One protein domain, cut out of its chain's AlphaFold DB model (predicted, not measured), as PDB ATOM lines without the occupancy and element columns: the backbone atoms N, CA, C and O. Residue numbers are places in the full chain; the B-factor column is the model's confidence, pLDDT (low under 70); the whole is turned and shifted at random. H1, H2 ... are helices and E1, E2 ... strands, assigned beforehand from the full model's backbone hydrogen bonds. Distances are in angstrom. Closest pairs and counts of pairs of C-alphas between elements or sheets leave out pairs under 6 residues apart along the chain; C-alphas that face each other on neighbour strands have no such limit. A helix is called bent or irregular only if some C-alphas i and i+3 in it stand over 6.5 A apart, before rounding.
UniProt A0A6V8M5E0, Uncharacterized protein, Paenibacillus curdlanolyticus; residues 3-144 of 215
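AT A GLANCE: This is residues 3 to 144 of the 215 residues of an uncharacterized protein of Paenibacillus curdlanolyticus (UniProt A0A6V8M5E0). What does a first look show? A compact cluster of crossed helices, with H4 and H5 in its middle, has a small sheet of three strands at one end of its long axis and the short helix H7 at the other. The last helix, H8, begins on H5 and runs out to graze the sheet. What is it made of? The printed part has 142 residues, with three named strands and then eight named helices, mostly helix by class; the sheet, in the order E1 E3 E2, is antiparallel. It is compact, with a radius of gyration of the C-alphas of 14.3 A and spans of 44 by 31 by 24 A.

IN THESE COORDINATES: Where are the strands? E1 is residues 3 to 5, from C-alpha 3 at (39.312, -43.701, -40.548). E2 is residues 16 to 21, 16.5 A long, and E3 residues 24 to 29, 16.4 A. Where are the helices? H1 is residues 30 to 42, 18.4 A long, H2 residues 46 to 53, H3 residues 57 to 69, 18.8 A, and H4 residues 74 to 83, 16.8 A. H5 is residues 92 to 105, 20.0 A, H6 residues 108 to 111 and H7 residues 116 to 121. H8 is residues 128 to 142, 21.6 A, ending with C-alpha 142 at (42.860, -55.862, -37.708).

HOW THE PARTS SIT: How do the strands pair? Inner strand E3 is antiparallel to E1 at 161 degrees, with N 3 and O 27 within hydrogen-bond range at 2.9 A. E2 and E3, a hairpin, are antiparallel at 154 degrees, with N 26 and O 19 at 2.8 A. Which helices are on the sheet? H1 and H5 make two layers with it, helices on one face of a sheet; H5 lies over E1 at a height over the sheet of 8.4 A, the closest C-alphas being those of Val 4 and Glu 93, 6.0 A. H8 only grazes the sheet, with residues 132 to 140, and touches H5 with residues 128 to 133 alone, about perpendicular at 83 degrees, closest at the C-alphas of Gly 97 and Tyr 132, 5.3 A. Which helix is the hub? H4 touches H1, about perpendicular at 88 degrees (C-alphas of Ala 36 and Leu 74 closest, 5.8 A), H2, at a steep tilt of 48 degrees, the same way (Ser 50 and Pro 79, 4.9 A), and H5, about perpendicular at 75 degrees (Leu 81 and Leu 99, 6.9 A). H3 and H4, both irregular, with C-alphas 58 and 61 at 8.1 A and 76 and 79 at 7.2 A, form a helical hairpin at a shallow tilt of 8 degrees, opposite ways, closest at the C-alphas of Tyr 67 and His 75, 4.6 A. What of H6, H7 and the helix backbones? With 3 pairs of C-alphas within 8 A each, H6 only just touches residues 35 to 39 of H1, closest at Gln 35 and Arg 109, 6.3 A, and H7 only just touches H2, closest at Val 53 and Arg 119, 6.6 A. Every O i to N i+4 pair is within hydrogen-bond range in H1, H2, H5, H7 and H8, against 7 of 9 in H3 and 0 of 6 in H4, where 6 of 7 O i to N i+3 pairs are; H6 is too short for such a pair.

THE WHOLE: How large is it? The two C-alphas farthest apart, those of Glu 117 and Ile 144, are 44.2 A apart. Are there cuts, long links or weak places? The printed part has no cut and no long link. Its mean pLDDT is 92.4, and no printed residue is under 70.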
ATOM      1  N   VAL A   3      38.809 -43.605 -41.926       96.00
ATOM      2  CA  VAL A   3      39.312 -43.701 -40.548       96.00
ATOM      3  C   VAL A   3      40.391 -42.648 -40.369       96.00
ATOM      4  O   VAL A   3      41.184 -42.439 -41.290       96.00
ATOM      5  N   VAL A   4      40.447 -41.997 -39.212       96.38
ATOM      6  CA  VAL A   4      41.567 -41.120 -38.860       96.38
ATOM      7  C   VAL A   4      42.128 -41.515 -37.505       96.38
ATOM      8  O   VAL A   4      41.384 -41.808 -36.579       96.38
ATOM      9  N   THR A   5      43.452 -41.547 -37.409       95.38
ATOM     10  CA  THR A   5      44.171 -41.848 -36.168       95.38
ATOM     11  C   THR A   5      45.414 -40.974 -36.070       95.38
ATOM     12  O   THR A   5      45.973 -40.549 -37.085       95.38
ATOM     13  N   LYS A   6      45.882 -40.721 -34.847       94.62
ATOM     14  CA  LYS A   6      47.190 -40.079 -34.612       94.62
ATOM     15  C   LYS A   6      48.348 -41.062 -34.753       94.62
ATOM     16  O   LYS A   6      49.442 -40.713 -35.183       94.62
ATOM     17  N   GLU A   7      48.091 -42.324 -34.437       93.75
ATOM     18  CA  GLU A   7      49.048 -43.404 -34.627       93.75
ATOM     19  C   GLU A   7      49.031 -43.910 -36.067       93.75
ATOM     20  O   GLU A   7      47.996 -43.923 -36.739       93.75
ATOM     21  N   ARG A   8      50.190 -44.350 -36.553       93.81
ATOM     22  CA  ARG A   8      50.310 -44.910 -37.895       93.81
ATOM     23  C   ARG A   8      50.114 -46.420 -37.858       93.81
ATOM     24  O   ARG A   8      50.800 -47.122 -37.122       93.81
ATOM     25  N   TYR A   9      49.276 -46.911 -38.756       93.31
ATOM     26  CA  TYR A   9      48.962 -48.313 -38.959       93.31
ATOM     27  C   TYR A   9      49.247 -48.717 -40.407       93.31
ATOM     28  O   TYR A   9      49.245 -47.899 -41.331       93.31
ATOM     29  N   ILE A  10      49.503 -50.003 -40.606       91.75
ATOM     30  CA  ILE A  10      49.539 -50.655 -41.907       91.75
ATOM     31  C   ILE A  10      48.189 -51.360 -42.064       91.75
ATOM     32  O   ILE A  10      47.937 -52.337 -41.351       91.75
ATOM     33  N   PRO A  11      47.306 -50.869 -42.952       90.00
ATOM     34  CA  PRO A  11      46.018 -51.503 -43.167       90.00
ATOM     35  C   PRO A  11      46.219 -52.882 -43.799       90.00
ATOM     36  O   PRO A  11      46.893 -53.013 -44.819       90.00
ATOM     37  N   VAL A  12      45.604 -53.905 -43.206       86.81
ATOM     38  CA  VAL A  12      45.525 -55.252 -43.801       86.81
ATOM     39  C   VAL A  12      44.370 -55.331 -44.807       86.81
ATOM     40  O   VAL A  12      44.398 -56.129 -45.742       86.81
ATOM     41  N   MET A  13      43.362 -54.465 -44.650       83.19
ATOM     42  CA  MET A  13      42.260 -54.343 -45.599       83.19
ATOM     43  C   MET A  13      42.775 -53.887 -46.970       83.19
ATOM     44  O   MET A  13      43.528 -52.917 -47.089       83.19
ATOM     45  N   VAL A  14      42.343 -54.592 -48.014       82.12
ATOM     46  CA  VAL A  14      42.718 -54.304 -49.402       82.12
ATOM     47  C   VAL A  14      42.132 -52.953 -49.835       82.12
ATOM     48  O   VAL A  14      41.094 -52.528 -49.335       82.12
ATOM     49  N   ASN A  15      42.784 -52.288 -50.792       92.31
ATOM     50  CA  ASN A  15      42.314 -51.044 -51.419       92.31
ATOM     51  C   ASN A  15      42.183 -49.842 -50.471       92.31
ATOM     52  O   ASN A  15      41.351 -48.963 -50.692       92.31
ATOM     53  N   MET A  16      43.029 -49.766 -49.449       94.38
ATOM     54  CA  MET A  16      43.124 -48.591 -48.585       94.38
ATOM     55  C   MET A  16      44.211 -47.632 -49.074       94.38
ATOM     56  O   MET A  16      45.336 -48.032 -49.364       94.38
ATOM     57  N   ILE A  17      43.871 -46.349 -49.133       95.00
ATOM     58  CA  ILE A  17      44.781 -45.239 -49.403       95.00
ATOM     59  C   ILE A  17      45.050 -44.533 -48.080       95.00
ATOM     60  O   ILE A  17      44.119 -44.243 -47.329       95.00
ATOM     61  N   VAL A  18      46.322 -44.247 -47.804       95.12
ATOM     62  CA  VAL A  18      46.739 -43.529 -46.598       95.12
ATOM     63  C   VAL A  18      47.166 -42.119 -46.981       95.12
ATOM     64  O   VAL A  18      48.092 -41.946 -47.772       95.12
ATOM     65  N   LEU A  19      46.504 -41.115 -46.411       96.12
ATOM     66  CA  LEU A  19      46.913 -39.712 -46.486       96.12
ATOM     67  C   LEU A  19      47.457 -39.264 -45.129       96.12
ATOM     68  O   LEU A  19      47.120 -39.830 -44.092       96.12
ATOM     69  N   THR A  20      48.278 -38.220 -45.130       95.12
ATOM     70  CA  THR A  20      48.800 -37.610 -43.905       95.12
ATOM     71  C   THR A  20      48.660 -36.098 -43.976       95.12
ATOM     72  O   THR A  20      48.874 -35.497 -45.034       95.12
ATOM     73  N   LYS A  21      48.251 -35.485 -42.864       94.75
ATOM     74  CA  LYS A  21      48.238 -34.030 -42.696       94.75
ATOM     75  C   LYS A  21      48.380 -33.697 -41.213       94.75
ATOM     76  O   LYS A  21      47.541 -34.093 -40.407       94.75
ATOM     77  N   GLY A  22      49.436 -32.959 -40.872       92.12
ATOM     78  CA  GLY A  22      49.811 -32.720 -39.477       92.12
ATOM     79  C   GLY A  22      50.083 -34.040 -38.750       92.12
ATOM     80  O   GLY A  22      50.714 -34.931 -39.309       92.12
ATOM     81  N   GLU A  23      49.537 -34.174 -37.545       92.62
ATOM     82  CA  GLU A  23      49.679 -35.359 -36.684       92.62
ATOM     83  C   GLU A  23      48.675 -36.485 -37.000       92.62
ATOM     84  O   GLU A  23      48.559 -37.438 -36.237       92.62
ATOM     85  N   HIS A  24      47.906 -36.374 -38.088       95.88
ATOM     86  CA  HIS A  24      46.832 -37.317 -38.404       95.88
ATOM     87  C   HIS A  24      47.147 -38.158 -39.645       95.88
ATOM     88  O   HIS A  24      47.609 -37.654 -40.679       95.88
ATOM     89  N   TYR A  25      46.818 -39.445 -39.550       96.69
ATOM     90  CA  TYR A  25      46.812 -40.411 -40.641       96.69
ATOM     91  C   TYR A  25      45.373 -40.741 -41.016       96.69
ATOM     92  O   TYR A  25      44.583 -41.140 -40.167       96.69
ATOM     93  N   PHE A  26      45.044 -40.591 -42.295       97.19
ATOM     94  CA  PHE A  26      43.706 -40.819 -42.830       97.19
ATOM     95  C   PHE A  26      43.723 -42.066 -43.706       97.19
ATOM     96  O   PHE A  26      44.414 -42.090 -44.725       97.19
ATOM     97  N   TYR A  27      42.944 -43.077 -43.344       96.94
ATOM     98  CA  TYR A  27      42.787 -44.318 -44.095       96.94
ATOM     99  C   TYR A  27      41.459 -44.270 -44.830       96.94
ATOM    100  O   TYR A  27      40.388 -44.255 -44.225       96.94
ATOM    101  N   ILE A  28      41.527 -44.237 -46.153       96.88
ATOM    102  CA  ILE A  28      40.367 -44.037 -47.012       96.88
ATOM    103  C   ILE A  28      40.282 -45.217 -47.966       96.88
ATOM    104  O   ILE A  28      41.252 -45.544 -48.645       96.88
ATOM    105  N   HIS A  29      39.120 -45.857 -48.039       95.94
ATOM    106  CA  HIS A  29      38.893 -46.874 -49.060       95.94
ATOM    107  C   HIS A  29      38.951 -46.236 -50.450       95.94
ATOM    108  O   HIS A  29      38.402 -45.151 -50.653       95.94
ATOM    109  N   ARG A  30      39.565 -46.923 -51.414       95.06
ATOM    110  CA  ARG A  30      39.792 -46.422 -52.774       95.06
ATOM    111  C   ARG A  30      38.531 -45.851 -53.420       95.06
ATOM    112  O   ARG A  30      38.575 -44.733 -53.904       95.06
ATOM    113  N   ASP A  31      37.394 -46.536 -53.323       94.56
ATOM    114  CA  ASP A  31      36.134 -46.050 -53.914       94.56
ATOM    115  C   ASP A  31      35.663 -44.709 -53.330       94.56
ATOM    116  O   ASP A  31      35.047 -43.893 -54.016       94.56
ATOM    117  N   VAL A  32      35.933 -44.469 -52.044       95.88
ATOM    118  CA  VAL A  32      35.603 -43.200 -51.384       95.88
ATOM    119  C   VAL A  32      36.601 -42.125 -51.805       95.88
ATOM    120  O   VAL A  32      36.210 -40.997 -52.096       95.88
ATOM    121  N   TYR A  33      37.881 -42.479 -51.901       96.62
ATOM    122  CA  TYR A  33      38.914 -41.581 -52.403       96.62
ATOM    123  C   TYR A  33      38.639 -41.150 -53.849       96.62
ATOM    124  O   TYR A  33      38.679 -39.959 -54.146       96.62
ATOM    125  N   ASP A  34      38.281 -42.080 -54.732       95.88
ATOM    126  CA  ASP A  34      37.985 -41.805 -56.139       95.88
ATOM    127  C   ASP A  34      36.774 -40.867 -56.275       95.88
ATOM    128  O   ASP A  34      36.794 -39.921 -57.065       95.88
ATOM    129  N   GLN A  35      35.742 -41.054 -55.445       95.50
ATOM    130  CA  GLN A  35      34.628 -40.106 -55.362       95.50
ATOM    131  C   GLN A  35      35.085 -38.712 -54.925       95.50
ATOM    132  O   GLN A  35      34.645 -37.727 -55.518       95.50
ATOM    133  N   ALA A  36      35.974 -38.621 -53.931       95.94
ATOM    134  CA  ALA A  36      36.528 -37.347 -53.484       95.94
ATOM    135  C   ALA A  36      37.318 -36.662 -54.605       95.94
ATOM    136  O   ALA A  36      37.110 -35.480 -54.854       95.94
ATOM    137  N   VAL A  37      38.179 -37.390 -55.323       96.19
ATOM    138  CA  VAL A  37      38.946 -36.844 -56.454       96.19
ATOM    139  C   VAL A  37      38.005 -36.252 -57.500       96.19
ATOM    140  O   VAL A  37      38.141 -35.082 -57.856       96.19
ATOM    141  N   ILE A  38      37.009 -37.021 -57.943       95.00
ATOM    142  CA  ILE A  38      36.064 -36.594 -58.984       95.00
ATOM    143  C   ILE A  38      35.259 -35.370 -58.537       95.00
ATOM    144  O   ILE A  38      35.062 -34.436 -59.313       95.00
ATOM    145  N   LEU A  39      34.788 -35.363 -57.287       94.69
ATOM    146  CA  LEU A  39      34.065 -34.218 -56.740       94.69
ATOM    147  C   LEU A  39      34.967 -32.994 -56.607       94.69
ATOM    148  O   LEU A  39      34.520 -31.899 -56.922       94.69
ATOM    149  N   SER A  40      36.225 -33.174 -56.199       94.00
ATOM    150  CA  SER A  40      37.186 -32.079 -56.033       94.00
ATOM    151  C   SER A  40      37.609 -31.440 -57.357       94.00
ATOM    152  O   SER A  40      37.956 -30.262 -57.387       94.00
ATOM    153  N   ASP A  41      37.563 -32.200 -58.455       93.50
ATOM    154  CA  ASP A  41      37.814 -31.678 -59.799       93.50
ATOM    155  C   ASP A  41      36.612 -30.872 -60.316       93.50
ATOM    156  O   ASP A  41      36.771 -29.778 -60.861       93.50
ATOM    157  N   ARG A  42      35.393 -31.381 -60.077       92.94
ATOM    158  CA  ARG A  42      34.140 -30.747 -60.513       92.94
ATOM    159  C   ARG A  42      33.770 -29.510 -59.687       92.94
ATOM    160  O   ARG A  42      33.269 -28.545 -60.254       92.94
ATOM    161  N   TYR A  43      33.995 -29.541 -58.375       92.25
ATOM    162  CA  TYR A  43      33.618 -28.482 -57.440       92.25
ATOM    163  C   TYR A  43      34.851 -28.000 -56.685       92.25
ATOM    164  O   TYR A  43      35.438 -28.729 -55.884       92.25
ATOM    165  N   ARG A  44      35.242 -26.752 -56.948       86.69
ATOM    166  CA  ARG A  44      36.448 -26.149 -56.358       86.69
ATOM    167  C   ARG A  44      36.170 -25.329 -55.112       86.69
ATOM    168  O   ARG A  44      37.095 -25.075 -54.353       86.69
ATOM    169  N   GLU A  45      34.926 -24.908 -54.924       90.56
ATOM    170  CA  GLU A  45      34.521 -24.037 -53.827       90.56
ATOM    171  C   GLU A  45      33.563 -24.774 -52.895       90.56
ATOM    172  O   GLU A  45      32.681 -25.512 -53.339       90.56
ATOM    173  N   PHE A  46      33.724 -24.538 -51.594       91.06
ATOM    174  CA  PHE A  46      32.854 -25.099 -50.564       91.06
ATOM    175  C   PHE A  46      31.384 -24.702 -50.775       91.06
ATOM    176  O   PHE A  46      30.504 -25.557 -50.719       91.06
ATOM    177  N   SER A  47      31.124 -23.426 -51.084       90.50
ATOM    178  CA  SER A  47      29.778 -22.871 -51.297       90.50
ATOM    179  C   SER A  47      28.989 -23.626 -52.370       90.50
ATOM    180  O   SER A  47      27.853 -24.028 -52.125       90.50
ATOM    181  N   GLN A  48      29.616 -23.892 -53.519       90.56
ATOM    182  CA  GLN A  48      28.991 -24.576 -54.657       90.56
ATOM    183  C   GLN A  48      28.450 -25.953 -54.269       90.56
ATOM    184  O   GLN A  48      27.335 -26.327 -54.634       90.56
ATOM    185  N   LEU A  49      29.241 -26.725 -53.523       91.38
ATOM    186  CA  LEU A  49      28.849 -28.070 -53.128       91.38
ATOM    187  C   LEU A  49      27.874 -28.056 -51.942       91.38
ATOM    188  O   LEU A  49      26.966 -28.883 -51.909       91.38
ATOM    189  N   SER A  50      27.986 -27.096 -51.023       91.56
ATOM    190  CA  SER A  50      27.042 -26.914 -49.911       91.56
ATOM    191  C   SER A  50      25.618 -26.618 -50.383       91.56
ATOM    192  O   SER A  50      24.672 -27.241 -49.896       91.56
ATOM    193  N   GLU A  51      25.453 -25.761 -51.394       89.94
ATOM    194  CA  GLU A  51      24.142 -25.495 -52.005       89.94
ATOM    195  C   GLU A  51      23.535 -26.750 -52.654       89.94
ATOM    196  O   GLU A  51      22.324 -26.985 -52.580       89.94
ATOM    197  N   LEU A  52      24.373 -27.590 -53.268       90.88
ATOM    198  CA  LEU A  52      23.933 -28.848 -53.868       90.88
ATOM    199  C   LEU A  52      23.588 -29.901 -52.816       90.88
ATOM    200  O   LEU A  52      22.629 -30.641 -52.995       90.88
ATOM    201  N   VAL A  53      24.323 -30.000 -51.714       90.94
ATOM    202  CA  VAL A  53      23.983 -30.964 -50.661       90.94
ATOM    203  C   VAL A  53      22.640 -30.603 -50.015       90.94
ATOM    204  O   VAL A  53      21.815 -31.491 -49.803       90.94
ATOM    205  N   GLY A  54      22.376 -29.311 -49.786       84.06
ATOM    206  CA  GLY A  54      21.072 -28.829 -49.315       84.06
ATOM    207  C   GLY A  54      20.746 -29.201 -47.864       84.06
ATOM    208  O   GLY A  54      19.568 -29.354 -47.535       84.06
ATOM    209  N   GLY A  55      21.776 -29.375 -47.030       81.12
ATOM    210  CA  GLY A  55      21.659 -29.653 -45.596       81.12
ATOM    211  C   GLY A  55      21.328 -28.417 -44.749       81.12
ATOM    212  O   GLY A  55      21.150 -27.313 -45.266       81.12
ATOM    213  N   LYS A  56      21.239 -28.604 -43.428       84.00
ATOM    214  CA  LYS A  56      20.996 -27.521 -42.463       84.00
ATOM    215  C   LYS A  56      22.322 -26.872 -42.065       84.00
ATOM    216  O   LYS A  56      23.313 -27.562 -41.845       84.00
ATOM    217  N   ASP A  57      22.318 -25.558 -41.868       83.69
ATOM    218  CA  ASP A  57      23.528 -24.790 -41.525       83.69
ATOM    219  C   ASP A  57      23.951 -24.900 -40.043       83.69
ATOM    220  O   ASP A  57      24.716 -24.095 -39.528       83.69
ATOM    221  N   VAL A  58      23.464 -25.915 -39.322       88.81
ATOM    222  CA  VAL A  58      23.813 -26.133 -37.906       88.81
ATOM    223  C   VAL A  58      25.312 -26.406 -37.744       88.81
ATOM    224  O   VAL A  58      25.921 -25.959 -36.779       88.81
ATOM    225  N   ASN A  59      25.911 -27.105 -38.713       92.00
ATOM    226  CA  ASN A  59      27.320 -27.504 -38.703       92.00
ATOM    227  C   ASN A  59      28.174 -26.709 -39.705       92.00
ATOM    228  O   ASN A  59      29.249 -27.174 -40.088       92.00
ATOM    229  N   GLY A  60      27.719 -25.526 -40.140       92.69
ATOM    230  CA  GLY A  60      28.399 -24.699 -41.145       92.69
ATOM    231  C   GLY A  60      29.853 -24.386 -40.794       92.69
ATOM    232  O   GLY A  60      30.755 -24.596 -41.607       92.69
ATOM    233  N   GLU A  61      30.109 -23.968 -39.552       94.19
ATOM    234  CA  GLU A  61      31.466 -23.666 -39.090       94.19
ATOM    235  C   GLU A  61      32.372 -24.900 -39.037       94.19
ATOM    236  O   GLU A  61      33.540 -24.825 -39.417       94.19
ATOM    237  N   THR A  62      31.855 -26.034 -38.558       95.31
ATOM    238  CA  THR A  62      32.606 -27.296 -38.487       95.31
ATOM    239  C   THR A  62      32.922 -27.810 -39.889       95.31
ATOM    240  O   THR A  62      34.039 -28.254 -40.151       95.31
ATOM    241  N   ALA A  63      31.980 -27.673 -40.825       95.88
ATOM    242  CA  ALA A  63      32.183 -28.007 -42.225       95.88
ATOM    243  C   ALA A  63      33.239 -27.103 -42.882       95.88
ATOM    244  O   ALA A  63      34.178 -27.608 -43.494       95.88
ATOM    245  N   ALA A  64      33.158 -25.784 -42.709       95.88
ATOM    246  CA  ALA A  64      34.170 -24.867 -43.234       95.88
ATOM    247  C   ALA A  64      35.565 -25.168 -42.653       95.88
ATOM    248  O   ALA A  64      36.536 -25.317 -43.396       95.88
ATOM    249  N   TRP A  65      35.650 -25.370 -41.336       96.88
ATOM    250  CA  TRP A  65      36.891 -25.753 -40.664       96.88
ATOM    251  C   TRP A  65      37.471 -27.065 -41.212       96.88
ATOM    252  O   TRP A  65      38.673 -27.140 -41.483       96.88
ATOM    253  N   PHE A  66      36.639 -28.091 -41.414       97.12
ATOM    254  CA  PHE A  66      37.082 -29.368 -41.976       97.12
ATOM    255  C   PHE A  66      37.569 -29.206 -43.420       97.12
ATOM    256  O   PHE A  66      38.591 -29.785 -43.787       97.12
ATOM    257  N   TYR A  67      36.888 -28.392 -44.231       96.62
ATOM    258  CA  TYR A  67      37.278 -28.117 -45.617       96.62
ATOM    259  C   TYR A  67      38.695 -27.520 -45.720       96.62
ATOM    260  O   TYR A  67      39.462 -27.855 -46.623       96.62
ATOM    261  N   GLU A  68      39.081 -26.672 -44.769       95.25
ATOM    262  CA  GLU A  68      40.422 -26.081 -44.708       95.25
ATOM    263  C   GLU A  68      41.453 -27.036 -44.077       95.25
ATOM    264  O   GLU A  68      42.604 -27.159 -44.527       95.25
ATOM    265  N   SER A  69      41.036 -27.758 -43.037       95.19
ATOM    266  CA  SER A  69      41.925 -28.536 -42.172       95.19
ATOM    267  C   SER A  69      42.203 -29.946 -42.683       95.19
ATOM    268  O   SER A  69      43.307 -30.449 -42.487       95.19
ATOM    269  N   ALA A  70      41.291 -30.580 -43.419       96.31
ATOM    270  CA  ALA A  70      41.454 -31.946 -43.925       96.31
ATOM    271  C   ALA A  70      42.406 -32.030 -45.143       96.31
ATOM    272  O   ALA A  70      42.635 -31.035 -45.841       96.31
ATOM    273  N   PRO A  71      43.025 -33.195 -45.419       96.50
ATOM    274  CA  PRO A  71      43.850 -33.382 -46.612       96.50
ATOM    275  C   PRO A  71      43.018 -33.338 -47.900       96.50
ATOM    276  O   PRO A  71      41.847 -33.717 -47.927       96.50
ATOM    277  N   LYS A  72      43.646 -32.933 -49.008       95.38
ATOM    278  CA  LYS A  72      43.051 -33.089 -50.343       95.38
ATOM    279  C   LYS A  72      43.242 -34.536 -50.820       95.38
ATOM    280  O   LYS A  72      44.318 -35.089 -50.599       95.38
ATOM    281  N   PRO A  73      42.244 -35.162 -51.465       95.56
ATOM    282  CA  PRO A  73      40.940 -34.622 -51.861       95.56
ATOM    283  C   PRO A  73      39.855 -34.721 -50.774       95.56
ATOM    284  O   PRO A  73      38.807 -34.112 -50.948       95.56
ATOM    285  N   LEU A  74      40.100 -35.405 -49.649       96.44
ATOM    286  CA  LEU A  74      39.103 -35.708 -48.605       96.44
ATOM    287  C   LEU A  74      38.286 -34.495 -48.128       96.44
ATOM    288  O   LEU A  74      37.088 -34.623 -47.890       96.44
ATOM    289  N   HIS A  75      38.912 -33.321 -48.047       96.19
ATOM    290  CA  HIS A  75      38.257 -32.066 -47.668       96.19
ATOM    291  C   HIS A  75      36.949 -31.763 -48.420       96.19
ATOM    292  O   HIS A  75      36.060 -31.135 -47.854       96.19
ATOM    293  N   ILE A  76      36.783 -32.242 -49.660       96.88
ATOM    294  CA  ILE A  76      35.589 -31.977 -50.472       96.88
ATOM    295  C   ILE A  76      34.314 -32.571 -49.868       96.88
ATOM    296  O   ILE A  76      33.217 -32.173 -50.236       96.88
ATOM    297  N   PHE A  77      34.434 -33.510 -48.931       96.69
ATOM    298  CA  PHE A  77      33.279 -34.065 -48.239       96.69
ATOM    299  C   PHE A  77      32.737 -33.177 -47.122       96.69
ATOM    300  O   PHE A  77      31.660 -33.467 -46.610       96.69
ATOM    301  N   ALA A  78      33.413 -32.084 -46.771       96.38
ATOM    302  CA  ALA A  78      32.969 -31.200 -45.701       96.38
ATOM    303  C   ALA A  78      31.491 -30.759 -45.797       96.38
ATOM    304  O   ALA A  78      30.802 -30.822 -44.780       96.38
ATOM    305  N   PRO A  79      30.947 -30.400 -46.979       95.69
ATOM    306  CA  PRO A  79      29.542 -30.009 -47.116       95.69
ATOM    307  C   PRO A  79      28.534 -31.082 -46.692       95.69
ATOM    308  O   PRO A  79      27.408 -30.763 -46.330       95.69
ATOM    309  N   TYR A  80      28.919 -32.359 -46.702       95.19
ATOM    310  CA  TYR A  80      28.033 -33.445 -46.285       95.19
ATOM    311  C   TYR A  80      27.836 -33.493 -44.763       95.19
ATOM    312  O   TYR A  80      26.852 -34.066 -44.309       95.19
ATOM    313  N   LEU A  81      28.683 -32.820 -43.973       94.81
ATOM    314  CA  LEU A  81      28.466 -32.637 -42.530       94.81
ATOM    315  C   LEU A  81      27.188 -31.829 -42.226       94.81
ATOM    316  O   LEU A  81      26.627 -31.940 -41.139       94.81
ATOM    317  N   LEU A  82      26.683 -31.067 -43.203       93.75
ATOM    318  CA  LEU A  82      25.421 -30.322 -43.104       93.75
ATOM    319  C   LEU A  82      24.179 -31.232 -43.126       93.75
ATOM    320  O   LEU A  82      23.074 -30.773 -42.845       93.75
ATOM    321  N   LEU A  83      24.331 -32.516 -43.474       93.12
ATOM    322  CA  LEU A  83      23.241 -33.502 -43.454       93.12
ATOM    323  C   LEU A  83      22.952 -34.046 -42.047       93.12
ATOM    324  O   LEU A  83      22.034 -34.850 -41.878       93.12
ATOM    325  N   ILE A  84      23.747 -33.660 -41.047       92.44
ATOM    326  CA  ILE A  84      23.598 -34.157 -39.683       92.44
ATOM    327  C   ILE A  84      22.614 -33.307 -38.893       92.44
ATOM    328  O   ILE A  84      22.768 -32.094 -38.754       92.44
ATOM    329  N   ASP A  85      21.639 -33.992 -38.309       88.94
ATOM    330  CA  ASP A  85      20.712 -33.458 -37.328       88.94
ATOM    331  C   ASP A  85      21.336 -33.583 -35.933       88.94
ATOM    332  O   ASP A  85      21.145 -34.558 -35.203       88.94
ATOM    333  N   GLY A  86      22.136 -32.575 -35.591       87.19
ATOM    334  CA  GLY A  86      22.872 -32.480 -34.336       87.19
ATOM    335  C   GLY A  86      24.092 -31.576 -34.473       87.19
ATOM    336  O   GLY A  86      24.490 -31.243 -35.588       87.19
ATOM    337  N   VAL A  87      24.677 -31.176 -33.345       89.31
ATOM    338  CA  VAL A  87      25.909 -30.374 -33.327       89.31
ATOM    339  C   VAL A  87      27.115 -31.307 -33.365       89.31
ATOM    340  O   VAL A  87      27.179 -32.267 -32.598       89.31
ATOM    341  N   ILE A  88      28.053 -31.017 -34.263       91.88
ATOM    342  CA  ILE A  88      29.341 -31.704 -34.377       91.88
ATOM    343  C   ILE A  88      30.435 -30.734 -33.942       91.88
ATOM    344  O   ILE A  88      30.518 -29.611 -34.451       91.88
ATOM    345  N   ASP A  89      31.294 -31.187 -33.036       92.69
ATOM    346  CA  ASP A  89      32.425 -30.405 -32.562       92.69
ATOM    347  C   ASP A  89      33.483 -30.259 -33.665       92.69
ATOM    348  O   ASP A  89      33.548 -31.034 -34.622       92.69
ATOM    349  N   LYS A  90      34.356 -29.254 -33.535       94.81
ATOM    350  CA  LYS A  90      35.509 -29.051 -34.434       94.81
ATOM    351  C   LYS A  90      36.621 -30.056 -34.124       94.81
ATOM    352  O   LYS A  90      37.738 -29.685 -33.770       94.81
ATOM    353  N   ASP A  91      36.279 -31.331 -34.232       94.44
ATOM    354  CA  ASP A  91      37.136 -32.472 -33.976       94.44
ATOM    355  C   ASP A  91      37.296 -33.317 -35.246       94.44
ATOM    356  O   ASP A  91      36.335 -33.605 -35.965       94.44
ATOM    357  N   MET A  92      38.541 -33.685 -35.556       95.12
ATOM    358  CA  MET A  92      38.864 -34.375 -36.805       95.12
ATOM    359  C   MET A  92      38.333 -35.810 -36.795       95.12
ATOM    360  O   MET A  92      37.878 -36.293 -37.830       95.12
ATOM    361  N   GLU A  93      38.371 -36.480 -35.639       94.69
ATOM    362  CA  GLU A  93      37.891 -37.852 -35.494       94.69
ATOM    363  C   GLU A  93      36.373 -37.895 -35.647       94.69
ATOM    364  O   GLU A  93      35.865 -38.648 -36.477       94.69
ATOM    365  N   GLN A  94      35.654 -37.010 -34.957       94.25
ATOM    366  CA  GLN A  94      34.203 -36.916 -35.069       94.25
ATOM    367  C   GLN A  94      33.764 -36.565 -36.496       94.25
ATOM    368  O   GLN A  94      32.895 -37.236 -37.056       94.25
ATOM    369  N   ALA A  95      34.384 -35.562 -37.128       95.50
ATOM    370  CA  ALA A  95      34.049 -35.176 -38.496       95.50
ATOM    371  C   ALA A  95      34.318 -36.314 -39.498       95.50
ATOM    372  O   ALA A  95      33.465 -36.630 -40.328       95.50
ATOM    373  N   CYS A  96      35.473 -36.984 -39.413       96.44
ATOM    374  CA  CYS A  96      35.779 -38.127 -40.273       96.44
ATOM    375  C   CYS A  96      34.873 -39.335 -40.005       96.44
ATOM    376  O   CYS A  96      34.498 -40.016 -40.959       96.44
ATOM    377  N   GLY A  97      34.515 -39.598 -38.749       95.19
ATOM    378  CA  GLY A  97      33.612 -40.679 -38.359       95.19
ATOM    379  C   GLY A  97      32.200 -40.467 -38.901       95.19
ATOM    380  O   GLY A  97      31.613 -41.357 -39.517       95.19
ATOM    381  N   VAL A  98      31.690 -39.241 -38.804       94.62
ATOM    382  CA  VAL A  98      30.422 -38.855 -39.431       94.62
ATOM    383  C   VAL A  98      30.470 -39.058 -40.946       94.62
ATOM    384  O   VAL A  98      29.598 -39.711 -41.524       94.62
ATOM    385  N   LEU A  99      31.516 -38.552 -41.606       96.25
ATOM    386  CA  LEU A  99      31.685 -38.722 -43.050       96.25
ATOM    387  C   LEU A  99      31.842 -40.189 -43.452       96.25
ATOM    388  O   LEU A  99      31.406 -40.574 -44.540       96.25
ATOM    389  N   HIS A 100      32.432 -41.025 -42.596       95.62
ATOM    390  CA  HIS A 100      32.506 -42.460 -42.828       95.62
ATOM    391  C   HIS A 100      31.109 -43.064 -42.967       95.62
ATOM    392  O   HIS A 100      30.874 -43.782 -43.941       95.62
ATOM    393  N   VAL A 101      30.191 -42.767 -42.050       94.31
ATOM    394  CA  VAL A 101      28.831 -43.322 -42.101       94.31
ATOM    395  C   VAL A 101      28.055 -42.758 -43.279       94.31
ATOM    396  O   VAL A 101      27.489 -43.528 -44.053       94.31
ATOM    397  N   ILE A 102      28.131 -41.445 -43.522       94.00
ATOM    398  CA  ILE A 102      27.484 -40.825 -44.686       94.00
ATOM    399  C   ILE A 102      27.951 -41.500 -45.981       94.00
ATOM    400  O   ILE A 102      27.131 -41.960 -46.770       94.00
ATOM    401  N   THR A 103      29.263 -41.619 -46.199       94.31
ATOM    402  CA  THR A 103      29.811 -42.237 -47.421       94.31
ATOM    403  C   THR A 103      29.554 -43.741 -47.522       94.31
ATOM    404  O   THR A 103      29.695 -44.302 -48.607       94.31
ATOM    405  N   SER A 104      29.177 -44.395 -46.420       91.81
ATOM    406  CA  SER A 104      28.769 -45.806 -46.412       91.81
ATOM    407  C   SER A 104      27.284 -45.978 -46.742       91.81
ATOM    408  O   SER A 104      26.908 -46.979 -47.344       91.81
ATOM    409  N   MET A 105      26.452 -44.990 -46.399       90.44
ATOM    410  CA  MET A 105      25.004 -45.005 -46.629       90.44
ATOM    411  C   MET A 105      24.603 -44.409 -47.980       90.44
ATOM    412  O   MET A 105      23.628 -44.847 -48.591       90.44
ATOM    413  N   ILE A 106      25.338 -43.402 -48.462       91.31
ATOM    414  CA  ILE A 106      25.035 -42.709 -49.713       91.31
ATOM    415  C   ILE A 106      26.231 -42.674 -50.659       91.31
ATOM    416  O   ILE A 106      27.371 -42.395 -50.288       91.31
ATOM    417  N   HIS A 107      25.943 -42.856 -51.947       91.69
ATOM    418  CA  HIS A 107      26.906 -42.574 -52.999       91.69
ATOM    419  C   HIS A 107      26.956 -41.059 -53.237       91.69
ATOM    420  O   HIS A 107      26.217 -40.514 -54.056       91.69
ATOM    421  N   VAL A 108      27.851 -40.372 -52.525       91.75
ATOM    422  CA  VAL A 108      27.945 -38.901 -52.452       91.75
ATOM    423  C   VAL A 108      27.991 -38.200 -53.815       91.75
ATOM    424  O   VAL A 108      27.331 -37.177 -54.000       91.75
ATOM    425  N   ARG A 109      28.672 -38.787 -54.809       91.56
ATOM    426  CA  ARG A 109      28.678 -38.276 -56.193       91.56
ATOM    427  C   ARG A 109      27.302 -38.319 -56.863       91.56
ATOM    428  O   ARG A 109      26.924 -37.364 -57.526       91.56
ATOM    429  N   GLN A 110      26.576 -39.427 -56.738       91.56
ATOM    430  CA  GLN A 110      25.256 -39.567 -57.359       91.56
ATOM    431  C   GLN A 110      24.184 -38.810 -56.573       91.56
ATOM    432  O   GLN A 110      23.174 -38.403 -57.137       91.56
ATOM    433  N   PHE A 111      24.400 -38.625 -55.269       92.25
ATOM    434  CA  PHE A 111      23.478 -37.931 -54.379       92.25
ATOM    435  C   PHE A 111      23.215 -36.492 -54.826       92.25
ATOM    436  O   PHE A 111      22.065 -36.075 -54.915       92.25
ATOM    437  N   ILE A 112      24.263 -35.749 -55.184       92.06
ATOM    438  CA  ILE A 112      24.129 -34.353 -55.626       92.06
ATOM    439  C   ILE A 112      23.415 -34.207 -56.974       92.06
ATOM    440  O   ILE A 112      22.904 -33.130 -57.264       92.06
ATOM    441  N   GLU A 113      23.344 -35.275 -57.772       91.81
ATOM    442  CA  GLU A 113      22.617 -35.317 -59.048       91.81
ATOM    443  C   GLU A 113      21.119 -35.625 -58.846       91.81
ATOM    444  O   GLU A 113      20.333 -35.541 -59.790       91.81
ATOM    445  N   LYS A 114      20.696 -35.983 -57.624       92.00
ATOM    446  CA  LYS A 114      19.283 -36.214 -57.304       92.00
ATOM    447  C   LYS A 114      18.506 -34.894 -57.196       92.00
ATOM    448  O   LYS A 114      19.090 -33.869 -56.833       92.00
ATOM    449  N   PRO A 115      17.183 -34.918 -57.450       91.56
ATOM    450  CA  PRO A 115      16.318 -33.763 -57.246       91.56
ATOM    451  C   PRO A 115      16.442 -33.170 -55.830       91.56
ATOM    452  O   PRO A 115      16.612 -33.933 -54.867       91.56
ATOM    453  N   PRO A 116      16.342 -31.836 -55.672       88.31
ATOM    454  CA  PRO A 116      16.476 -31.161 -54.380       88.31
ATOM    455  C   PRO A 116      15.565 -31.715 -53.283       88.31
ATOM    456  O   PRO A 116      15.962 -31.751 -52.121       88.31
ATOM    457  N   GLU A 117      14.371 -32.179 -53.644       88.06
ATOM    458  CA  GLU A 117      13.376 -32.735 -52.728       88.06
ATOM    459  C   GLU A 117      13.894 -34.014 -52.058       88.06
ATOM    460  O   GLU A 117      13.747 -34.183 -50.849       88.06
ATOM    461  N   ILE A 118      14.567 -34.880 -52.825       88.00
ATOM    462  CA  ILE A 118      15.170 -36.112 -52.303       88.00
ATOM    463  C   ILE A 118      16.351 -35.765 -51.402       88.00
ATOM    464  O   ILE A 118      16.470 -36.315 -50.309       88.00
ATOM    465  N   ARG A 119      17.207 -34.827 -51.821       90.62
ATOM    466  CA  ARG A 119      18.406 -34.460 -51.050       90.62
ATOM    467  C   ARG A 119      18.047 -33.891 -49.676       90.62
ATOM    468  O   ARG A 119      18.625 -34.313 -48.684       90.62
ATOM    469  N   ARG A 120      17.024 -33.033 -49.604       85.69
ATOM    470  CA  ARG A 120      16.515 -32.449 -48.346       85.69
ATOM    471  C   ARG A 120      15.848 -33.458 -47.409       85.69
ATOM    472  O   ARG A 120      15.717 -33.180 -46.223       85.69
ATOM    473  N   SER A 121      15.392 -34.595 -47.936       86.38
ATOM    474  CA  SER A 121      14.777 -35.658 -47.132       86.38
ATOM    475  C   SER A 121      15.804 -36.512 -46.384       86.38
ATOM    476  O   SER A 121      15.456 -37.190 -45.420       86.38
ATOM    477  N   VAL A 122      17.068 -36.476 -46.814       88.00
ATOM    478  CA  VAL A 122      18.147 -37.233 -46.186       88.00
ATOM    479  C   VAL A 122      18.709 -36.418 -45.032       88.00
ATOM    480  O   VAL A 122      19.257 -35.336 -45.219       88.00
ATOM    481  N   SER A 123      18.579 -36.969 -43.834       88.44
ATOM    482  CA  SER A 123      19.197 -36.461 -42.616       88.44
ATOM    483  C   SER A 123      19.711 -37.645 -41.818       88.44
ATOM    484  O   SER A 123      19.174 -38.752 -41.919       88.44
ATOM    485  N   PHE A 124      20.760 -37.427 -41.038       88.81
ATOM    486  CA  PHE A 124      21.280 -38.456 -40.154       88.81
ATOM    487  C   PHE A 124      21.340 -37.946 -38.719       88.81
ATOM    488  O   PHE A 124      21.659 -36.786 -38.476       88.81
ATOM    489  N   SER A 125      21.046 -38.824 -37.764       86.69
ATOM    490  CA  SER A 125      21.045 -38.475 -36.342       86.69
ATOM    491  C   SER A 125      22.425 -38.653 -35.698       86.69
ATOM    492  O   SER A 125      23.282 -39.358 -36.224       86.69
ATOM    493  N   LEU A 126      22.624 -38.091 -34.505       78.06
ATOM    494  CA  LEU A 126      23.857 -38.260 -33.719       78.06
ATOM    495  C   LEU A 126      24.191 -39.718 -33.335       78.06
ATOM    496  O   LEU A 126      25.321 -39.977 -32.923       78.06
ATOM    497  N   SER A 127      23.277 -40.682 -33.523       82.50
ATOM    498  CA  SER A 127      23.557 -42.119 -33.331       82.50
ATOM    499  C   SER A 127      24.668 -42.658 -34.244       82.50
ATOM    500  O   SER A 127      25.189 -43.742 -34.008       82.50
ATOM    501  N   ILE A 128      25.061 -41.892 -35.267       83.12
ATOM    502  CA  ILE A 128      26.206 -42.173 -36.142       83.12
ATOM    503  C   ILE A 128      27.502 -42.408 -35.356       83.12
ATOM    504  O   ILE A 128      28.371 -43.141 -35.830       83.12
ATOM    505  N   LYS A 129      27.644 -41.805 -34.166       84.62
ATOM    506  CA  LYS A 129      28.855 -41.940 -33.354       84.62
ATOM    507  C   LYS A 129      29.193 -43.395 -33.036       84.62
ATOM    508  O   LYS A 129      30.292 -43.852 -33.331       84.62
ATOM    509  N   GLU A 130      28.216 -44.127 -32.520       87.62
ATOM    510  CA  GLU A 130      28.378 -45.535 -32.153       87.62
ATOM    511  C   GLU A 130      28.680 -46.406 -33.384       87.62
ATOM    512  O   GLU A 130      29.443 -47.369 -33.313       87.62
ATOM    513  N   GLU A 131      28.108 -46.053 -34.538       88.62
ATOM    514  CA  GLU A 131      28.291 -46.798 -35.782       88.62
ATOM    515  C   GLU A 131      29.725 -46.694 -36.317       88.62
ATOM    516  O   GLU A 131      30.324 -47.719 -36.661       88.62
ATOM    517  N   TYR A 132      30.300 -45.484 -36.368       92.06
ATOM    518  CA  TYR A 132      31.668 -45.341 -36.865       92.06
ATOM    519  C   TYR A 132      32.702 -45.875 -35.874       92.06
ATOM    520  O   TYR A 132      33.683 -46.465 -36.323       92.06
ATOM    521  N   GLU A 133      32.490 -45.723 -34.562       93.00
ATOM    522  CA  GLU A 133      33.417 -46.222 -33.536       93.00
ATOM    523  C   GLU A 133      33.577 -47.742 -33.655       93.00
ATOM    524  O   GLU A 133      34.694 -48.240 -33.784       93.00
ATOM    525  N   MET A 134      32.470 -48.481 -33.786       91.44
ATOM    526  CA  MET A 134      32.526 -49.928 -34.007       91.44
ATOM    527  C   MET A 134      33.272 -50.317 -35.290       91.44
ATOM    528  O   MET A 134      33.982 -51.327 -35.324       91.44
ATOM    529  N   ALA A 135      33.085 -49.567 -36.378       91.38
ATOM    530  CA  ALA A 135      33.782 -49.832 -37.634       91.38
ATOM    531  C   ALA A 135      35.289 -49.555 -37.512       91.38
ATOM    532  O   ALA A 135      36.108 -50.313 -38.041       91.38
ATOM    533  N   TRP A 136      35.655 -48.498 -36.789       94.50
ATOM    534  CA  TRP A 136      37.038 -48.097 -36.558       94.50
ATOM    535  C   TRP A 136      37.760 -49.060 -35.628       94.50
ATOM    536  O   TRP A 136      38.862 -49.481 -35.963       94.50
ATOM    537  N   ASP A 137      37.126 -49.502 -34.546       93.56
ATOM    538  CA  ASP A 137      37.695 -50.495 -33.635       93.56
ATOM    539  C   ASP A 137      38.051 -51.786 -34.377       93.56
ATOM    540  O   ASP A 137      39.139 -52.336 -34.211       93.56
ATOM    541  N   ARG A 138      37.173 -52.244 -35.281       91.88
ATOM    542  CA  ARG A 138      37.452 -53.407 -36.141       91.88
ATOM    543  C   ARG A 138      38.620 -53.156 -37.090       91.88
ATOM    544  O   ARG A 138      39.436 -54.052 -37.320       91.88
ATOM    545  N   PHE A 139      38.703 -51.959 -37.664       92.75
ATOM    546  CA  PHE A 139      39.815 -51.584 -38.530       92.75
ATOM    547  C   PHE A 139      41.139 -51.552 -37.760       92.75
ATOM    548  O   PHE A 139      42.117 -52.139 -38.217       92.75
ATOM    549  N   ILE A 140      41.169 -50.921 -36.589       92.31
ATOM    550  CA  ILE A 140      42.366 -50.789 -35.757       92.31
ATOM    551  C   ILE A 140      42.804 -52.166 -35.255       92.31
ATOM    552  O   ILE A 140      43.961 -52.530 -35.436       92.31
ATOM    553  N   ALA A 141      41.879 -52.979 -34.737       91.75
ATOM    554  CA  ALA A 141      42.174 -54.322 -34.236       91.75
ATOM    555  C   ALA A 141      42.719 -55.277 -35.313       91.75
ATOM    556  O   ALA A 141      43.456 -56.208 -34.997       91.75
ATOM    557  N   SER A 142      42.352 -55.068 -36.581       90.88
ATOM    558  CA  SER A 142      42.860 -55.862 -37.708       90.88
ATOM    559  C   SER A 142      44.107 -55.273 -38.370       90.88
ATOM    560  O   SER A 142      44.742 -55.951 -39.179       90.88
ATOM    561  N   SER A 143      44.462 -54.028 -38.057       91.62
ATOM    562  CA  SER A 143      45.601 -53.334 -38.654       91.62
ATOM    563  C   SER A 143      46.868 -53.529 -37.832       91.62
ATOM    564  O   SER A 143      46.831 -53.800 -36.636       91.62
ATOM    565  N   ILE A 144      48.019 -53.382 -38.485       90.44
ATOM    566  CA  ILE A 144      49.312 -53.625 -37.843       90.44
ATOM    567  C   ILE A 144      49.933 -52.280 -37.469       90.44
ATOM    568  O   ILE A 144      50.139 -51.460 -38.367       90.44
TER     569      ILE A 144